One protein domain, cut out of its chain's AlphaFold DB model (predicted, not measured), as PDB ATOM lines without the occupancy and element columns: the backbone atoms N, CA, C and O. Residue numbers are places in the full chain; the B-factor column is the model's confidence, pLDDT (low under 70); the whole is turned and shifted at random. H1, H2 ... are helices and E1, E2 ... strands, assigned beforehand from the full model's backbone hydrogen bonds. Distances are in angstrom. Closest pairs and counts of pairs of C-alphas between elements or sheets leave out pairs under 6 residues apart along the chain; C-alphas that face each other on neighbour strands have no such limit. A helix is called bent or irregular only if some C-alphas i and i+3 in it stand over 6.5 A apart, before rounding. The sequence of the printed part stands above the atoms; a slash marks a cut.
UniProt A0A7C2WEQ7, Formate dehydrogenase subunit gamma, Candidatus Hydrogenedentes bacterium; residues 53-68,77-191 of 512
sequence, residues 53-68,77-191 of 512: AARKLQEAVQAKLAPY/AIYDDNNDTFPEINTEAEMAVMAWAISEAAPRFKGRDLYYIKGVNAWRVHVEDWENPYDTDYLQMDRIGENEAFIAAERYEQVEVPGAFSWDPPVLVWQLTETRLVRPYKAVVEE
ATOM      1  N   ALA A  53      -3.321  -6.289  27.579       81.69
ATOM      2  CA  ALA A  53      -4.147  -6.903  26.543       81.69
ATOM      3  C   ALA A  53      -3.685  -6.515  25.127       81.69
ATOM      4  O   ALA A  53      -3.578  -7.379  24.255       81.69
ATOM      5  N   ALA A  54      -3.330  -5.244  24.909       81.50
ATOM      6  CA  ALA A  54      -2.831  -4.760  23.623       81.50
ATOM      7  C   ALA A  54      -1.503  -5.430  23.232       81.50
ATOM      8  O   ALA A  54      -1.353  -5.870  22.095       81.50
ATOM      9  N   ARG A  55      -0.565  -5.586  24.178       82.56
ATOM     10  CA  ARG A  55       0.708  -6.294  23.936       82.56
ATOM     11  C   ARG A  55       0.495  -7.757  23.562       82.56
ATOM     12  O   ARG A  55       1.072  -8.225  22.588       82.56
ATOM     13  N   LYS A  56      -0.380  -8.459  24.287       84.12
ATOM     14  CA  LYS A  56      -0.720  -9.858  23.985       84.12
ATOM     15  C   LYS A  56      -1.308 -10.005  22.577       84.12
ATOM     16  O   LYS A  56      -0.995 -10.959  21.870       84.12
ATOM     17  N   LEU A  57      -2.136  -9.050  22.152       82.69
ATOM     18  CA  LEU A  57      -2.691  -9.022  20.798       82.69
ATOM     19  C   LEU A  57      -1.616  -8.727  19.736       82.69
ATOM     20  O   LEU A  57      -1.605  -9.388  18.701       82.69
ATOM     21  N   GLN A  58      -0.683  -7.805  19.998       83.75
ATOM     22  CA  GLN A  58       0.462  -7.544  19.112       83.75
ATOM     23  C   GLN A  58       1.324  -8.794  18.916       83.75
ATOM     24  O   GLN A  58       1.666  -9.135  17.785       83.75
ATOM     25  N   GLU A  59       1.631  -9.510  19.999       84.56
ATOM     26  CA  GLU A  59       2.365 -10.779  19.946       84.56
ATOM     27  C   GLU A  59       1.614 -11.830  19.117       84.56
ATOM     28  O   GLU A  59       2.223 -12.514  18.296       84.56
ATOM     29  N   ALA A  60       0.287 -11.914  19.258       82.75
ATOM     30  CA  ALA A  60      -0.546 -12.817  18.465       82.75
ATOM     31  C   ALA A  60      -0.561 -12.453  16.968       82.75
ATOM     32  O   ALA A  60      -0.486 -13.344  16.121       82.75
ATOM     33  N   VAL A  61      -0.604 -11.160  16.622       83.69
ATOM     34  CA  VAL A  61      -0.492 -10.688  15.230       83.69
ATOM     35  C   VAL A  61       0.862 -11.075  14.639       83.69
ATOM     36  O   VAL A  61       0.914 -11.640  13.548       83.69
ATOM     37  N   GLN A  62       1.954 -10.839  15.369       83.00
ATOM     38  CA  GLN A  62       3.295 -11.222  14.922       83.00
ATOM     39  C   GLN A  62       3.431 -12.741  14.767       83.00
ATOM     40  O   GLN A  62       3.983 -13.208  13.773       83.00
ATOM     41  N   ALA A  63       2.861 -13.524  15.685       83.12
ATOM     42  CA  ALA A  63       2.821 -14.980  15.578       83.12
ATOM     43  C   ALA A  63       2.008 -15.460  14.362       83.12
ATOM     44  O   ALA A  63       2.422 -16.410  13.704       83.12
ATOM     45  N   LYS A  64       0.896 -14.789  14.020       80.75
ATOM     46  CA  LYS A  64       0.099 -15.082  12.815       80.75
ATOM     47  C   LYS A  64       0.843 -14.721  11.527       80.75
ATOM     48  O   LYS A  64       0.652 -15.399  10.525       80.75
ATOM     49  N   LEU A  65       1.697 -13.696  11.544       79.56
ATOM     50  CA  LEU A  65       2.512 -13.280  10.395       79.56
ATOM     51  C   LEU A  65       3.797 -14.105  10.221       79.56
ATOM     52  O   LEU A  65       4.256 -14.271   9.095       79.56
ATOM     53  N   ALA A  66       4.358 -14.653  11.304       79.88
ATOM     54  CA  ALA A  66       5.624 -15.394  11.307       79.88
ATOM     55  C   ALA A  66       5.735 -16.559  10.293       79.88
ATOM     56  O   ALA A  66       6.836 -16.759   9.773       79.88
ATOM     57  N   PRO A  67       4.665 -17.321   9.970       77.00
ATOM     58  CA  PRO A  67       4.715 -18.376   8.957       77.00
ATOM     59  C   PRO A  67       4.832 -17.848   7.524       77.00
ATOM     60  O   PRO A  67       5.293 -18.580   6.655       77.00
ATOM     61  N   TYR A  68       4.416 -16.602   7.268       74.50
ATOM     62  CA  TYR A  68       4.399 -16.007   5.934       74.50
ATOM     63  C   TYR A  68       5.782 -15.437   5.598       74.50
ATOM     64  O   TYR A  68       6.126 -14.293   5.921       74.50
ATOM     65  N   ALA A  77       2.304  -7.676  -9.659       57.72
ATOM     66  CA  ALA A  77       3.200  -6.986 -10.570       57.72
ATOM     67  C   ALA A  77       2.351  -6.355 -11.664       57.72
ATOM     68  O   ALA A  77       1.715  -7.075 -12.410       57.72
ATOM     69  N   ILE A  78       2.360  -5.029 -11.747       67.19
ATOM     70  CA  ILE A  78       1.800  -4.306 -12.887       67.19
ATOM     71  C   ILE A  78       2.705  -4.631 -14.086       67.19
ATOM     72  O   ILE A  78       3.898  -4.313 -14.054       67.19
ATOM     73  N   TYR A  79       2.173  -5.355 -15.070       64.88
ATOM     74  CA  TYR A  79       2.935  -5.855 -16.217       64.88
ATOM     75  C   TYR A  79       2.886  -4.875 -17.384       64.88
ATOM     76  O   TYR A  79       1.848  -4.301 -17.685       64.88
ATOM     77  N   ASP A  80       4.006  -4.742 -18.076       69.75
ATOM     78  CA  ASP A  80       4.059  -4.188 -19.425       69.75
ATOM     79  C   ASP A  80       3.764  -5.337 -20.412       69.75
ATOM     80  O   ASP A  80       4.589  -6.242 -20.581       69.75
ATOM     81  N   ASP A  81       2.547  -5.382 -20.965       67.12
ATOM     82  CA  ASP A  81       2.077  -6.457 -21.854       67.12
ATOM     83  C   ASP A  81       2.398  -6.197 -23.338       67.12
ATOM     84  O   ASP A  81       2.352  -7.127 -24.152       67.12
ATOM     85  N   ASN A  82       2.764  -4.962 -23.685       64.56
ATOM     86  CA  ASN A  82       3.022  -4.508 -25.050       64.56
ATOM     87  C   ASN A  82       4.519  -4.196 -25.306       64.56
ATOM     88  O   ASN A  82       4.916  -3.944 -26.449       64.56
ATOM     89  N   ASN A  83       5.354  -4.313 -24.267       64.50
ATOM     90  CA  ASN A  83       6.796  -4.086 -24.252       64.50
ATOM     91  C   ASN A  83       7.190  -2.638 -24.606       64.50
ATOM     92  O   ASN A  83       8.220  -2.408 -25.254       64.50
ATOM     93  N   ASP A  84       6.371  -1.662 -24.209       68.81
ATOM     94  CA  ASP A  84       6.622  -0.230 -24.391       68.81
ATOM     95  C   ASP A  84       7.387   0.420 -23.227       68.81
ATOM     96  O   ASP A  84       7.704   1.610 -23.278       68.81
ATOM     97  N   THR A  85       7.781  -0.376 -22.232       66.81
ATOM     98  CA  THR A  85       8.476  -0.028 -20.986       66.81
ATOM     99  C   THR A  85       7.621   0.678 -19.932       66.81
ATOM    100  O   THR A  85       8.135   0.992 -18.851       66.81
ATOM    101  N   PHE A  86       6.326   0.882 -20.190       67.94
ATOM    102  CA  PHE A  86       5.385   1.462 -19.242       67.94
ATOM    103  C   PHE A  86       4.552   0.365 -18.554       67.94
ATOM    104  O   PHE A  86       3.991  -0.513 -19.201       67.94
ATOM    105  N   PRO A  87       4.460   0.370 -17.212       68.12
ATOM    106  CA  PRO A  87       3.680  -0.629 -16.489       68.12
ATOM    107  C   PRO A  87       2.168  -0.420 -16.710       68.12
ATOM    108  O   PRO A  87       1.654   0.670 -16.449       68.12
ATOM    109  N   GLU A  88       1.446  -1.473 -17.120       70.88
ATOM    110  CA  GLU A  88       0.000  -1.452 -17.387       70.88
ATOM    111  C   GLU A  88      -0.833  -2.307 -16.412       70.88
ATOM    112  O   GLU A  88      -0.415  -3.356 -15.914       70.88
ATOM    113  N   ILE A  89      -2.062  -1.854 -16.154       77.38
ATOM    114  CA  ILE A  89      -3.057  -2.558 -15.337       77.38
ATOM    115  C   ILE A  89      -3.848  -3.496 -16.254       77.38
ATOM    116  O   ILE A  89      -4.566  -3.039 -17.137       77.38
ATOM    117  N   ASN A  90      -3.737  -4.806 -16.045       73.00
ATOM    118  CA  ASN A  90      -4.206  -5.812 -16.999       73.00
ATOM    119  C   ASN A  90      -5.218  -6.807 -16.421       73.00
ATOM    120  O   ASN A  90      -5.838  -7.561 -17.171       73.00
ATOM    121  N   THR A  91      -5.407  -6.822 -15.102       82.12
ATOM    122  CA  THR A  91      -6.324  -7.745 -14.421       82.12
ATOM    123  C   THR A  91      -7.330  -7.016 -13.534       82.12
ATOM    124  O   THR A  91      -7.065  -5.924 -13.036       82.12
ATOM    125  N   GLU A  92      -8.477  -7.654 -13.274       83.25
ATOM    126  CA  GLU A  92      -9.470  -7.164 -12.303       83.25
ATOM    127  C   GLU A  92      -8.851  -6.919 -10.924       83.25
ATOM    128  O   GLU A  92      -9.136  -5.906 -10.290       83.25
ATOM    129  N   ALA A  93      -7.938  -7.793 -10.491       78.88
ATOM    130  CA  ALA A  93      -7.230  -7.638  -9.227       78.88
ATOM    131  C   ALA A  93      -6.330  -6.389  -9.211       78.88
ATOM    132  O   ALA A  93      -6.316  -5.659  -8.225       78.88
ATOM    133  N   GLU A  94      -5.596  -6.108 -10.290       81.38
ATOM    134  CA  GLU A  94      -4.766  -4.899 -10.382       81.38
ATOM    135  C   GLU A  94      -5.621  -3.628 -10.453       81.38
ATOM    136  O   GLU A  94      -5.292  -2.639  -9.795       81.38
ATOM    137  N   MET A  95      -6.737  -3.661 -11.193       86.81
ATOM    138  CA  MET A  95      -7.704  -2.560 -11.244       86.81
ATOM    139  C   MET A  95      -8.279  -2.265  -9.856       86.81
ATOM    140  O   MET A  95      -8.301  -1.110  -9.430       86.81
ATOM    141  N   ALA A  96      -8.685  -3.307  -9.131       85.81
ATOM    142  CA  ALA A  96      -9.210  -3.220  -7.774       85.81
ATOM    143  C   ALA A  96      -8.182  -2.639  -6.786       85.81
ATOM    144  O   ALA A  96      -8.503  -1.706  -6.048       85.81
ATOM    145  N   VAL A  97      -6.936  -3.130  -6.814       81.81
ATOM    146  CA  VAL A  97      -5.850  -2.633  -5.945       81.81
ATOM    147  C   VAL A  97      -5.544  -1.171  -6.231       81.81
ATOM    148  O   VAL A  97      -5.414  -0.383  -5.296       81.81
ATOM    149  N   MET A  98      -5.433  -0.794  -7.507       84.44
ATOM    150  CA  MET A  98      -5.157   0.589  -7.886       84.44
ATOM    151  C   MET A  98      -6.302   1.516  -7.465       84.44
ATOM    152  O   MET A  98      -6.054   2.580  -6.902       84.44
ATOM    153  N   ALA A  99      -7.553   1.109  -7.696       87.06
ATOM    154  CA  ALA A  99      -8.724   1.880  -7.299       87.06
ATOM    155  C   ALA A  99      -8.771   2.110  -5.782       87.06
ATOM    156  O   ALA A  99      -8.957   3.249  -5.350       87.06
ATOM    157  N   TRP A 100      -8.523   1.063  -4.988       85.00
ATOM    158  CA  TRP A 100      -8.427   1.158  -3.530       85.00
ATOM    159  C   TRP A 100      -7.289   2.092  -3.093       85.00
ATOM    160  O   TRP A 100      -7.488   2.994  -2.282       85.00
ATOM    161  N   ALA A 101      -6.099   1.955  -3.682       82.12
ATOM    162  CA  ALA A 101      -4.970   2.821  -3.350       82.12
ATOM    163  C   ALA A 101      -5.264   4.304  -3.655       82.12
ATOM    164  O   ALA A 101      -4.915   5.184  -2.866       82.12
ATOM    165  N   ILE A 102      -5.936   4.596  -4.775       84.50
ATOM    166  CA  ILE A 102      -6.341   5.958  -5.151       84.50
ATOM    167  C   ILE A 102      -7.404   6.508  -4.194       84.50
ATOM    168  O   ILE A 102      -7.311   7.679  -3.810       84.50
ATOM    169  N   SER A 103      -8.400   5.704  -3.803       83.75
ATOM    170  CA  SER A 103      -9.445   6.151  -2.873       83.75
ATOM    171  C   SER A 103      -8.885   6.506  -1.498       83.75
ATOM    172  O   SER A 103      -9.334   7.485  -0.903       83.75
ATOM    173  N   GLU A 104      -7.867   5.775  -1.036       79.06
ATOM    174  CA  GLU A 104      -7.192   6.038   0.239       79.06
ATOM    175  C   GLU A 104      -6.230   7.230   0.160       79.06
ATOM    176  O   GLU A 104      -6.218   8.089   1.042       79.06
ATOM    177  N   ALA A 105      -5.445   7.339  -0.916       79.56
ATOM    178  CA  ALA A 105      -4.495   8.438  -1.081       79.56
ATOM    179  C   ALA A 105      -5.181   9.797  -1.312       79.56
ATOM    180  O   ALA A 105      -4.605  10.848  -1.021       79.56
ATOM    181  N   ALA A 106      -6.400   9.799  -1.858       82.88
ATOM    182  CA  ALA A 106      -7.127  11.007  -2.218       82.88
ATOM    183  C   ALA A 106      -8.596  10.940  -1.750       82.88
ATOM    184  O   ALA A 106      -9.464  10.493  -2.505       82.88
ATOM    185  N   PRO A 107      -8.920  11.519  -0.572       79.88
ATOM    186  CA  PRO A 107     -10.246  11.420   0.052       79.88
ATOM    187  C   PRO A 107     -11.425  11.853  -0.832       79.88
ATOM    188  O   PRO A 107     -12.546  11.389  -0.652       79.88
ATOM    189  N   ARG A 108     -11.191  12.721  -1.829       84.94
ATOM    190  CA  ARG A 108     -12.212  13.159  -2.800       84.94
ATOM    191  C   ARG A 108     -12.797  12.021  -3.651       84.94
ATOM    192  O   ARG A 108     -13.854  12.215  -4.250       84.94
ATOM    193  N   PHE A 109     -12.097  10.892  -3.745       83.19
ATOM    194  CA  PHE A 109     -12.506   9.719  -4.516       83.19
ATOM    195  C   PHE A 109     -13.113   8.609  -3.650       83.19
ATOM    196  O   PHE A 109     -13.613   7.634  -4.204       83.19
ATOM    197  N   LYS A 110     -13.124   8.754  -2.318       82.94
ATOM    198  CA  LYS A 110     -13.711   7.759  -1.416       82.94
ATOM    199  C   LYS A 110     -15.204   7.562  -1.717       82.94
ATOM    200  O   LYS A 110     -15.939   8.540  -1.866       82.94
ATOM    201  N   GLY A 111     -15.628   6.302  -1.845       81.56
ATOM    202  CA  GLY A 111     -17.011   5.911  -2.151       81.56
ATOM    203  C   GLY A 111     -17.498   6.265  -3.563       81.56
ATOM    204  O   GLY A 111     -18.698   6.195  -3.828       81.56
ATOM    205  N   ARG A 112     -16.610   6.687  -4.475       87.12
ATOM    206  CA  ARG A 112     -16.963   6.974  -5.873       87.12
ATOM    207  C   ARG A 112     -16.564   5.824  -6.782       87.12
ATOM    208  O   ARG A 112     -15.532   5.194  -6.578       87.12
ATOM    209  N   ASP A 113     -17.345   5.629  -7.838       89.75
ATOM    210  CA  ASP A 113     -16.963   4.746  -8.934       89.75
ATOM    211  C   ASP A 113     -15.763   5.327  -9.687       89.75
ATOM    212  O   ASP A 113     -15.789   6.484 -10.127       89.75
ATOM    213  N   LEU A 114     -14.725   4.514  -9.860       90.19
ATOM    214  CA  LEU A 114     -13.576   4.830 -10.697       90.19
ATOM    215  C   LEU A 114     -13.714   4.087 -12.023       90.19
ATOM    216  O   LEU A 114     -14.112   2.928 -12.051       90.19
ATOM    217  N   TYR A 115     -13.396   4.750 -13.130       89.19
ATOM    218  CA  TYR A 115     -13.458   4.140 -14.455       89.19
ATOM    219  C   TYR A 115     -12.043   3.948 -14.989       89.19
ATOM    220  O   TYR A 115     -11.292   4.914 -15.126       89.19
ATOM    221  N   TYR A 116     -11.690   2.702 -15.285       87.88
ATOM    222  CA  TYR A 116     -10.463   2.339 -15.977       87.88
ATOM    223  C   TYR A 116     -10.758   2.214 -17.475       87.88
ATOM    224  O   TYR A 116     -11.704   1.530 -17.855       87.88
ATOM    225  N   ILE A 117      -9.990   2.891 -18.331       84.12
ATOM    226  CA  ILE A 117     -10.225   2.935 -19.782       84.12
ATOM    227  C   ILE A 117      -8.971   2.429 -20.496       84.12
ATOM    228  O   ILE A 117      -7.901   3.018 -20.339       84.12
ATOM    229  N   LYS A 118      -9.105   1.363 -21.296       79.00
ATOM    230  CA  LYS A 118      -8.029   0.796 -22.131       79.00
ATOM    231  C   LYS A 118      -8.539   0.639 -23.563       79.00
ATOM    232  O   LYS A 118      -9.337  -0.247 -23.877       79.00
ATOM    233  N   GLY A 119      -8.076   1.518 -24.451       76.81
ATOM    234  CA  GLY A 119      -8.488   1.536 -25.855       76.81
ATOM    235  C   GLY A 119      -9.982   1.828 -26.020       76.81
ATOM    236  O   GLY A 119     -10.440   2.916 -25.694       76.81
ATOM    237  N   VAL A 120     -10.732   0.859 -26.553       81.75
ATOM    238  CA  VAL A 120     -12.192   0.966 -26.764       81.75
ATOM    239  C   VAL A 120     -13.027   0.350 -25.639       81.75
ATOM    240  O   VAL A 120     -14.256   0.376 -25.705       81.75
ATOM    241  N   ASN A 121     -12.361  -0.197 -24.622       85.62
ATOM    242  CA  ASN A 121     -12.987  -0.877 -23.498       85.62
ATOM    243  C   ASN A 121     -12.882  -0.011 -22.241       85.62
ATOM    244  O   ASN A 121     -11.901   0.718 -22.047       85.62
ATOM    245  N   ALA A 122     -13.883  -0.120 -21.372       89.25
ATOM    246  CA  ALA A 122     -13.897   0.547 -20.083       89.25
ATOM    247  C   ALA A 122     -14.429  -0.388 -18.997       89.25
ATOM    248  O   ALA A 122     -15.349  -1.169 -19.232       89.25
ATOM    249  N   TRP A 123     -13.881  -0.255 -17.794       91.75
ATOM    250  CA  TRP A 123     -14.295  -0.994 -16.611       91.75
ATOM    251  C   TRP A 123     -14.645  -0.014 -15.506       91.75
ATOM    252  O   TRP A 123     -13.889   0.914 -15.216       91.75
ATOM    253  N   ARG A 124     -15.796  -0.225 -14.881       92.06
ATOM    254  CA  ARG A 124     -16.196   0.452 -13.658       92.06
ATOM    255  C   ARG A 124     -15.641  -0.344 -12.487       92.06
ATOM    256  O   ARG A 124     -15.904  -1.534 -12.366       92.06
ATOM    257  N   VAL A 125     -14.906   0.333 -11.621       92.31
ATOM    258  CA  VAL A 125     -14.346  -0.216 -10.393       92.31
ATOM    259  C   VAL A 125     -14.993   0.501  -9.217       92.31
ATOM    260  O   VAL A 125     -14.806   1.704  -9.028       92.31
ATOM    261  N   HIS A 126     -15.767  -0.243  -8.437       91.19
ATOM    262  CA  HIS A 126     -16.358   0.231  -7.194       91.19
ATOM    263  C   HIS A 126     -15.641  -0.426  -6.020       91.19
ATOM    264  O   HIS A 126     -15.667  -1.648  -5.896       91.19
ATOM    265  N   VAL A 127     -14.997   0.370  -5.169       87.56
ATOM    266  CA  VAL A 127     -14.383  -0.113  -3.925       87.56
ATOM    267  C   VAL A 127     -15.425   0.038  -2.820       87.56
ATOM    268  O   VAL A 127     -15.859   1.156  -2.546       87.56
ATOM    269  N   GLU A 128     -15.851  -1.079  -2.232       82.31
ATOM    270  CA  GLU A 128     -16.765  -1.082  -1.086       82.31
ATOM    271  C   GLU A 128     -16.094  -0.438   0.137       82.31
ATOM    272  O   GLU A 128     -14.865  -0.352   0.207       82.31
ATOM    273  N   ASP A 129     -16.903   0.015   1.102       68.31
ATOM    274  CA  ASP A 129     -16.435   0.789   2.252       68.31
ATOM    275  C   ASP A 129     -15.245   0.124   2.966       68.31
ATOM    276  O   ASP A 129     -15.345  -0.946   3.571       68.31
ATOM    277  N   TRP A 130     -14.101   0.806   2.880       69.31
ATOM    278  CA  TRP A 130     -12.877   0.508   3.606       69.31
ATOM    279  C   TRP A 130     -12.686   1.542   4.717       69.31
ATOM    280  O   TRP A 130     -12.639   2.760   4.479       69.31
ATOM    281  N   GLU A 131     -12.575   1.061   5.950       70.12
ATOM    282  CA  GLU A 131     -12.210   1.884   7.097       70.12
ATOM    283  C   GLU A 131     -10.699   1.817   7.302       70.12
ATOM    284  O   GLU A 131     -10.103   0.737   7.280       70.12
ATOM    285  N   ASN A 132     -10.061   2.976   7.491       73.00
ATOM    286  CA  ASN A 132      -8.643   3.002   7.811       73.00
ATOM    287  C   ASN A 132      -8.463   2.327   9.177       73.00
ATOM    288  O   ASN A 132      -8.982   2.832  10.177       73.00
ATOM    289  N   PRO A 133      -7.708   1.218   9.260       73.69
ATOM    290  CA  PRO A 133      -7.605   0.466  10.497       73.69
ATOM    291  C   PRO A 133      -7.001   1.246  11.642       73.69
ATOM    292  O   PRO A 133      -7.114   0.783  12.764       73.69
ATOM    293  N   TYR A 134      -6.329   2.365  11.384       77.88
ATOM    294  CA  TYR A 134      -5.690   3.187  12.405       77.88
ATOM    295  C   TYR A 134      -6.590   4.292  12.971       77.88
ATOM    296  O   TYR A 134      -6.169   4.961  13.912       77.88
ATOM    297  N   ASP A 135      -7.810   4.454  12.450       76.69
ATOM    298  CA  ASP A 135      -8.794   5.413  12.969       76.69
ATOM    299  C   ASP A 135      -9.554   4.867  14.199       76.69
ATOM    300  O   ASP A 135     -10.184   5.628  14.933       76.69
ATOM    301  N   THR A 136      -9.472   3.556  14.461       76.69
ATOM    302  CA  THR A 136     -10.058   2.873  15.628       76.69
ATOM    303  C   THR A 136      -8.993   2.494  16.664       76.69
ATOM    304  O   THR A 136      -7.792   2.458  16.373       76.69
ATOM    305  N   ASP A 137      -9.389   2.216  17.911       80.88
ATOM    306  CA  ASP A 137      -8.441   1.743  18.933       80.88
ATOM    307  C   ASP A 137      -7.888   0.352  18.555       80.88
ATOM    308  O   ASP A 137      -8.602  -0.486  18.002       80.88
ATOM    309  N   TYR A 138      -6.621   0.076  18.878       79.38
ATOM    310  CA  TYR A 138      -5.985  -1.217  18.599       79.38
ATOM    311  C   TYR A 138      -6.769  -2.399  19.186       79.38
ATOM    312  O   TYR A 138      -6.889  -3.459  18.569       79.38
ATOM    313  N   LEU A 139      -7.343  -2.220  20.377       80.94
ATOM    314  CA  LEU A 139      -8.137  -3.259  21.028       80.94
ATOM    315  C   LEU A 139      -9.483  -3.491  20.342       80.94
ATOM    316  O   LEU A 139      -9.998  -4.607  20.420       80.94
ATOM    317  N   GLN A 140     -10.004  -2.479  19.648       80.88
ATOM    318  CA  GLN A 140     -11.264  -2.512  18.904       80.88
ATOM    319  C   GLN A 140     -11.101  -3.034  17.471       80.88
ATOM    320  O   GLN A 140     -12.088  -3.151  16.755       80.88
ATOM    321  N   MET A 141      -9.875  -3.373  17.055       80.56
ATOM    322  CA  MET A 141      -9.614  -3.972  15.748       80.56
ATOM    323  C   MET A 141     -10.399  -5.277  15.567       80.56
ATOM    324  O   MET A 141     -10.397  -6.142  16.454       80.56
ATOM    325  N   ASP A 142     -10.983  -5.444  14.382       75.31
ATOM    326  CA  ASP A 142     -11.670  -6.665  13.971       75.31
ATOM    327  C   ASP A 142     -10.835  -7.920  14.259       75.31
ATOM    328  O   ASP A 142      -9.635  -8.004  13.976       75.31
ATOM    329  N   ARG A 143     -11.488  -8.932  14.833       79.62
ATOM    330  CA  ARG A 143     -10.873 -10.237  15.067       79.62
ATOM    331  C   ARG A 143     -11.044 -11.085  13.813       79.62
ATOM    332  O   ARG A 143     -12.164 -11.402  13.426       79.62
ATOM    333  N   ILE A 144      -9.922 -11.434  13.190       77.50
ATOM    334  CA  ILE A 144      -9.881 -12.257  11.978       77.50
ATOM    335  C   ILE A 144      -9.628 -13.707  12.375       77.50
ATOM    336  O   ILE A 144      -8.588 -14.011  12.974       77.50
ATOM    337  N   GLY A 145     -10.562 -14.584  12.013       73.56
ATOM    338  CA  GLY A 145     -10.541 -16.002  12.355       73.56
ATOM    339  C   GLY A 145      -9.324 -16.754  11.809       73.56
ATOM    340  O   GLY A 145      -8.542 -16.262  10.983       73.56
ATOM    341  N   GLU A 146      -9.135 -17.979  12.294       70.25
ATOM    342  CA  GLU A 146      -8.199 -18.920  11.680       70.25
ATOM    343  C   GLU A 146      -8.741 -19.320  10.298       70.25
ATOM    344  O   GLU A 146      -9.908 -19.676  10.168       70.25
ATOM    345  N   ASN A 147      -7.898 -19.236   9.262       68.88
ATOM    346  CA  ASN A 147      -8.228 -19.475   7.844       68.88
ATOM    347  C   ASN A 147      -9.051 -18.393   7.119       68.88
ATOM    348  O   ASN A 147      -9.456 -18.603   5.976       68.88
ATOM    349  N   GLU A 148      -9.248 -17.217   7.714       71.12
ATOM    350  CA  GLU A 148      -9.777 -16.056   6.989       71.12
ATOM    351  C   GLU A 148      -8.653 -15.289   6.276       71.12
ATOM    352  O   GLU A 148      -7.566 -15.090   6.828       71.12
ATOM    353  N   ALA A 149      -8.917 -14.841   5.044       69.25
ATOM    354  CA  ALA A 149      -8.005 -13.968   4.308       69.25
ATOM    355  C   ALA A 149      -7.866 -12.612   5.016       69.25
ATOM    356  O   ALA A 149      -8.824 -12.112   5.606       69.25
ATOM    357  N   PHE A 150      -6.684 -12.003   4.938       76.88
ATOM    358  CA  PHE A 150      -6.405 -10.709   5.557       76.88
ATOM    359  C   PHE A 150      -5.385  -9.903   4.752       76.88
ATOM    360  O   PHE A 150      -4.586 -10.456   3.995       76.88
ATOM    361  N   ILE A 151      -5.395  -8.589   4.954       77.19
ATOM    362  CA  ILE A 151      -4.338  -7.666   4.549       77.19
ATOM    363  C   ILE A 151      -3.585  -7.247   5.820       77.19
ATOM    364  O   ILE A 151      -4.190  -6.961   6.853       77.19
ATOM    365  N   ALA A 152      -2.254  -7.238   5.756       80.38
ATOM    366  CA  ALA A 152      -1.416  -6.670   6.807       80.38
ATOM    367  C   ALA A 152      -1.166  -5.192   6.484       80.38
ATOM    368  O   ALA A 152      -0.459  -4.875   5.528       80.38
ATOM    369  N   ALA A 153      -1.777  -4.294   7.253       79.06
ATOM    370  CA  ALA A 153      -1.575  -2.859   7.128       79.06
ATOM    371  C   ALA A 153      -0.443  -2.430   8.064       79.06
ATOM    372  O   ALA A 153      -0.514  -2.659   9.269       79.06
ATOM    373  N   GLU A 154       0.582  -1.782   7.529       83.94
ATOM    374  CA  GLU A 154       1.776  -1.361   8.266       83.94
ATOM    375  C   GLU A 154       1.806   0.168   8.388       83.94
ATOM    376  O   GLU A 154       1.781   0.874   7.378       83.94
ATOM    377  N   ARG A 155       1.847   0.693   9.620       82.06
ATOM    378  CA  ARG A 155       2.042   2.123   9.881       82.06
ATOM    379  C   ARG A 155       3.520   2.400  10.095       82.06
ATOM    380  O   ARG A 155       4.162   1.797  10.953       82.06
ATOM    381  N   TYR A 156       4.033   3.348   9.325       82.56
ATOM    382  CA  TYR A 156       5.379   3.874   9.480       82.56
ATOM    383  C   TYR A 156       5.306   5.281  10.059       82.56
ATOM    384  O   TYR A 156       4.516   6.104   9.601       82.56
ATOM    385  N   GLU A 157       6.165   5.573  11.027       85.50
ATOM    386  CA  GLU A 157       6.349   6.924  11.557       85.50
ATOM    387  C   GLU A 157       7.805   7.347  11.365       85.50
ATOM    388  O   GLU A 157       8.719   6.515  11.332       85.50
ATOM    389  N   GLN A 158       8.025   8.650  11.199       86.94
ATOM    390  CA  GLN A 158       9.376   9.195  11.152       86.94
ATOM    391  C   GLN A 158       9.924   9.279  12.570       86.94
ATOM    392  O   GLN A 158       9.427  10.044  13.392       86.94
ATOM    393  N   VAL A 159      10.967   8.499  12.835       86.50
ATOM    394  CA  VAL A 159      11.687   8.520  14.105       86.50
ATOM    395  C   VAL A 159      13.054   9.144  13.865       86.50
ATOM    396  O   VAL A 159      13.749   8.802  12.905       86.50
ATOM    397  N   GLU A 160      13.444  10.072  14.737       86.00
ATOM    398  CA  GLU A 160      14.803  10.603  14.756       86.00
ATOM    399  C   GLU A 160      15.757   9.528  15.270       86.00
ATOM    400  O   GLU A 160      15.746   9.160  16.446       86.00
ATOM    401  N   VAL A 161      16.591   9.012  14.371       85.50
ATOM    402  CA  VAL A 161      17.662   8.086  14.723       85.50
ATOM    403  C   VAL A 161      18.957   8.891  14.840       85.50
ATOM    404  O   VAL A 161      19.241   9.703  13.952       85.50
ATOM    405  N   PRO A 162      19.754   8.705  15.910       84.19
ATOM    406  CA  PRO A 162      21.060   9.340  16.021       84.19
ATOM    407  C   PRO A 162      21.903   9.072  14.770       84.19
ATOM    408  O   PRO A 162      21.894   7.958  14.241       84.19
ATOM    409  N   GLY A 163      22.623  10.092  14.299       77.62
ATOM    410  CA  GLY A 163      23.540   9.926  13.179       77.62
ATOM    411  C   GLY A 163      24.645   8.911  13.497       77.62
ATOM    412  O   GLY A 163      24.889   8.570  14.658       77.62
ATOM    413  N   ALA A 164      25.299   8.388  12.455       81.00
ATOM    414  CA  ALA A 164      26.290   7.317  12.592       81.00
ATOM    415  C   ALA A 164      27.436   7.694  13.549       81.00
ATOM    416  O   ALA A 164      27.999   6.827  14.221       81.00
ATOM    417  N   PHE A 165      27.739   8.988  13.643       80.62
ATOM    418  CA  PHE A 165      28.647   9.562  14.622       80.62
ATOM    419  C   PHE A 165      27.950  10.621  15.484       80.62
ATOM    420  O   PHE A 165      26.981  11.252  15.077       80.62
ATOM    421  N   SER A 166      28.473  10.874  16.686       72.94
ATOM    422  CA  SER A 166      27.848  11.770  17.675       72.94
ATOM    423  C   SER A 166      27.756  13.247  17.256       72.94
ATOM    424  O   SER A 166      27.131  14.035  17.959       72.94
ATOM    425  N   TRP A 167      28.429  13.642  16.173       79.12
ATOM    426  CA  TRP A 167      28.382  14.987  15.584       79.12
ATOM    427  C   TRP A 167      27.523  15.056  14.316       79.12
ATOM    428  O   TRP A 167      27.348  16.143  13.764       79.12
ATOM    429  N   ASP A 168      27.011  13.921  13.844       79.06
ATOM    430  CA  ASP A 168      26.085  13.896  12.725       79.06
ATOM    431  C   ASP A 168      24.695  14.321  13.224       79.06
ATOM    432  O   ASP A 168      24.262  13.887  14.298       79.06
ATOM    433  N   PRO A 169      23.973  15.170  12.474       79.50
ATOM    434  CA  PRO A 169      22.598  15.495  12.817       79.50
ATOM    435  C   PRO A 169      21.741  14.216  12.809       79.50
ATOM    436  O   PRO A 169      21.989  13.324  11.988       79.50
ATOM    437  N   PRO A 170      20.736  14.104  13.699       82.12
ATOM    438  CA  PRO A 170      19.810  12.981  13.672       82.12
ATOM    439  C   PRO A 170      19.128  12.899  12.304       82.12
ATOM    440  O   PRO A 170      18.758  13.914  11.708       82.12
ATOM    441  N   VAL A 171      18.988  11.677  11.798       84.56
ATOM    442  CA  VAL A 171      18.344  11.405  10.513       84.56
ATOM    443  C   VAL A 171      16.944  10.884  10.794       84.56
ATOM    444  O   VAL A 171      16.761   9.967  11.592       84.56
ATOM    445  N   LEU A 172      15.950  11.464  10.124       86.12
ATOM    446  CA  LEU A 172      14.586  10.952  10.149       86.12
ATOM    447  C   LEU A 172      14.534   9.671   9.318       86.12
ATOM    448  O   LEU A 172      14.726   9.699   8.101       86.12
ATOM    449  N   VAL A 173      14.283   8.548   9.981       85.25
ATOM    450  CA  VAL A 173      14.105   7.250   9.330       85.25
ATOM    451  C   VAL A 173      12.663   6.811   9.536       85.25
ATOM    452  O   VAL A 173      12.135   6.889  10.644       85.25
ATOM    453  N   TRP A 174      12.020   6.341   8.467       83.19
ATOM    454  CA  TRP A 174      10.724   5.678   8.569       83.19
ATOM    455  C   TRP A 174      10.909   4.335   9.266       83.19
ATOM    456  O   TRP A 174      11.546   3.432   8.722       83.19
ATOM    457  N   GLN A 175      10.367   4.207  10.470       83.25
ATOM    458  CA  GLN A 175      10.352   2.952  11.209       83.25
ATOM    459  C   GLN A 175       8.927   2.413  11.259       83.25
ATOM    460  O   GLN A 175       7.977   3.172  11.444       83.25
ATOM    461  N   LEU A 176       8.789   1.100  11.066       81.56
ATOM    462  CA  LEU A 176       7.526   0.398  11.254       81.56
ATOM    463  C   LEU A 176       7.146   0.501  12.735       81.56
ATOM    464  O   LEU A 176       7.850  -0.048  13.581       81.56
ATOM    465  N   THR A 177       6.066   1.215  13.044       82.69
ATOM    466  CA  THR A 177       5.603   1.402  14.424       82.69
ATOM    467  C   THR A 177       4.512   0.421  14.802       82.69
ATOM    468  O   THR A 177       4.450  -0.013  15.951       82.69
ATOM    469  N   GLU A 178       3.657   0.050  13.855       83.06
ATOM    470  CA  GLU A 178       2.489  -0.769  14.145       83.06
ATOM    471  C   GLU A 178       2.065  -1.587  12.923       83.06
ATOM    472  O   GLU A 178       2.113  -1.104  11.791       83.06
ATOM    473  N   THR A 179       1.631  -2.826  13.157       84.31
ATOM    474  CA  THR A 179       1.019  -3.682  12.134       84.31
ATOM    475  C   THR A 179      -0.369  -4.096  12.607       84.31
ATOM    476  O   THR A 179      -0.523  -4.629  13.712       84.31
ATOM    477  N   ARG A 180      -1.378  -3.871  11.765       85.81
ATOM    478  CA  ARG A 180      -2.767  -4.286  11.992       85.81
ATOM    479  C   ARG A 180      -3.191  -5.290  10.932       85.81
ATOM    480  O   ARG A 180      -2.802  -5.176   9.770       85.81
ATOM    481  N   LEU A 181      -3.982  -6.277  11.344       83.12
ATOM    482  CA  LEU A 181      -4.610  -7.210  10.418       83.12
ATOM    483  C   LEU A 181      -6.013  -6.710  10.121       83.12
ATOM    484  O   LEU A 181      -6.792  -6.450  11.032       83.12
ATOM    485  N   VAL A 182      -6.321  -6.599   8.842       79.69
ATOM    486  CA  VAL A 182      -7.613  -6.135   8.349       79.69
ATOM    487  C   VAL A 182      -8.175  -7.145   7.376       79.69
ATOM    488  O   VAL A 182      -7.429  -7.886   6.731       79.69
ATOM    489  N   ARG A 183      -9.502  -7.198   7.266       76.94
ATOM    490  CA  ARG A 183     -10.144  -7.988   6.212       76.94
ATOM    491  C   ARG A 183      -9.688  -7.466   4.842       76.94
ATOM    492  O   ARG A 183      -9.219  -6.341   4.759       76.94
ATOM    493  N   PRO A 184      -9.755  -8.248   3.761       72.94
ATOM    494  CA  PRO A 184      -9.517  -7.722   2.426       72.94
ATOM    495  C   PRO A 184     -10.599  -6.696   2.080       72.94
ATOM    496  O   PRO A 184     -11.769  -6.913   2.403       72.94
ATOM    497  N   TYR A 185     -10.226  -5.598   1.419       77.50
ATOM    498  CA  TYR A 185     -11.226  -4.718   0.821       77.50
ATOM    499  C   TYR A 185     -11.982  -5.501  -0.260       77.50
ATOM    500  O   TYR A 185     -11.430  -6.392  -0.915       77.50
ATOM    501  N   LYS A 186     -13.259  -5.174  -0.440       80.81
ATOM    502  CA  LYS A 186     -14.058  -5.707  -1.538       80.81
ATOM    503  C   LYS A 186     -14.112  -4.667  -2.639       80.81
ATOM    504  O   LYS A 186     -14.325  -3.487  -2.380       80.81
ATOM    505  N   ALA A 187     -13.890  -5.108  -3.865       86.12
ATOM    506  CA  ALA A 187     -14.066  -4.273  -5.034       86.12
ATOM    507  C   ALA A 187     -14.839  -5.051  -6.089       86.12
ATOM    508  O   ALA A 187     -14.592  -6.239  -6.305       86.12
ATOM    509  N   VAL A 188     -15.763  -4.362  -6.740       89.88
ATOM    510  CA  VAL A 188     -16.532  -4.874  -7.866       89.88
ATOM    511  C   VAL A 188     -15.959  -4.240  -9.127       89.88
ATOM    512  O   VAL A 188     -15.914  -3.014  -9.238       89.88
ATOM    513  N   VAL A 189     -15.487  -5.078 -10.049       89.88
ATOM    514  CA  VAL A 189     -14.999  -4.661 -11.367       89.88
ATOM    515  C   VAL A 189     -15.992  -5.155 -12.408       89.88
ATOM    516  O   VAL A 189     -16.206  -6.354 -12.547       89.88
ATOM    517  N   GLU A 190     -16.609  -4.227 -13.131       92.38
ATOM    518  CA  GLU A 190     -17.606  -4.520 -14.158       92.38
ATOM    519  C   GLU A 190     -17.170  -3.903 -15.481       92.38
ATOM    520  O   GLU A 190     -16.866  -2.711 -15.550       92.38
ATOM    521  N   GLU A 191     -17.158  -4.694 -16.552       89.44
ATOM    522  CA  GLU A 191     -17.008  -4.147 -17.898       89.44
ATOM    523  C   GLU A 191     -18.245  -3.312 -18.255       89.44
ATOM    524  O   GLU A 191     -19.388  -3.723 -18.044       89.44
TER     525      GLU A 191
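Overview. This is residues 53 to 68 and 77 to 191 of the 512 residues of the protein "Formate dehydrogenase subunit gamma" of Candidatus Hydrogenedentes bacterium (UniProt A0A7C2WEQ7). Two loosely joined lobes make up this model: a small sheet of E1, E2 and E5 with H2 over one face, and a long bent hairpin of E3 and E4 that reaches away as an arm, with H1 near its base beside E4. Residues 128 to 150 and 183 to 186 run between the lobes. The printed part has 131 residues, with two named helices and five named strands in the order H1 H2 E1 E2 E3 E4 E5; the sheets E1 - E2 - E5 and E3 - E4 are antiparallel, and the class is mixed. The whole is loose, with a radius of gyration of the C-alphas of 19.3 A and spans of 59 by 42 by 33 A.

Arrangement. H1, residues 53 to 65, comes closest to E4, residues 171 to 182, at the C-alphas of Val 61 and Leu 181, 7.2 A apart. H2, residues 92 to 105, is on the sheet of E1, residues 114 to 118, E2, residues 121 to 127, and E5, residues 187 to 191, in two layers, a helix on one face of a sheet. Its height over the sheet is 6.6 A, and it runs slantwise to the strands, at 55 degrees to E2 on the local plane. The closest C-alphas of H2 and E5 are those of Ala 96 and Ala 187, 5.7 A apart. In the hairpin E1 and E2, N 116 and O 123 are 2.8 A apart, within hydrogen-bond range; between E2 and E5, N 126 and O 188 are 2.9 A apart. E3, residues 151 to 161, forms a hairpin with E4, with N 153 and O 180 2.9 A apart, and bends by 52 degrees at residue 158. Every O i to N i+4 pair in H1 and H2 is within range.

Along the chain. H1 begins at C-alpha 53 (-4.147, -6.903, 26.543) and is 18.6 A long; H2 is 19.9 A. E1 is 13.3 A, E2 19.6 A, E3 28.9 A and E4 31.4 A long. E5, 13.2 A, ends at C-alpha 191 (-17.008, -4.147, -17.898).

Size, cuts and confidence. The C-alphas of Val 120 and Ser 166, the two farthest apart, are 60.8 A apart. Residues 69 to 76 are cut out, and C-alphas 68 and 77 are 18.8 A apart across the cut. The link from E2 to E3 is long, with 23 residues. The mean pLDDT of the printed part is 80.3; residues 77 to 87, 129 to 130, 147 and 149 are under 70.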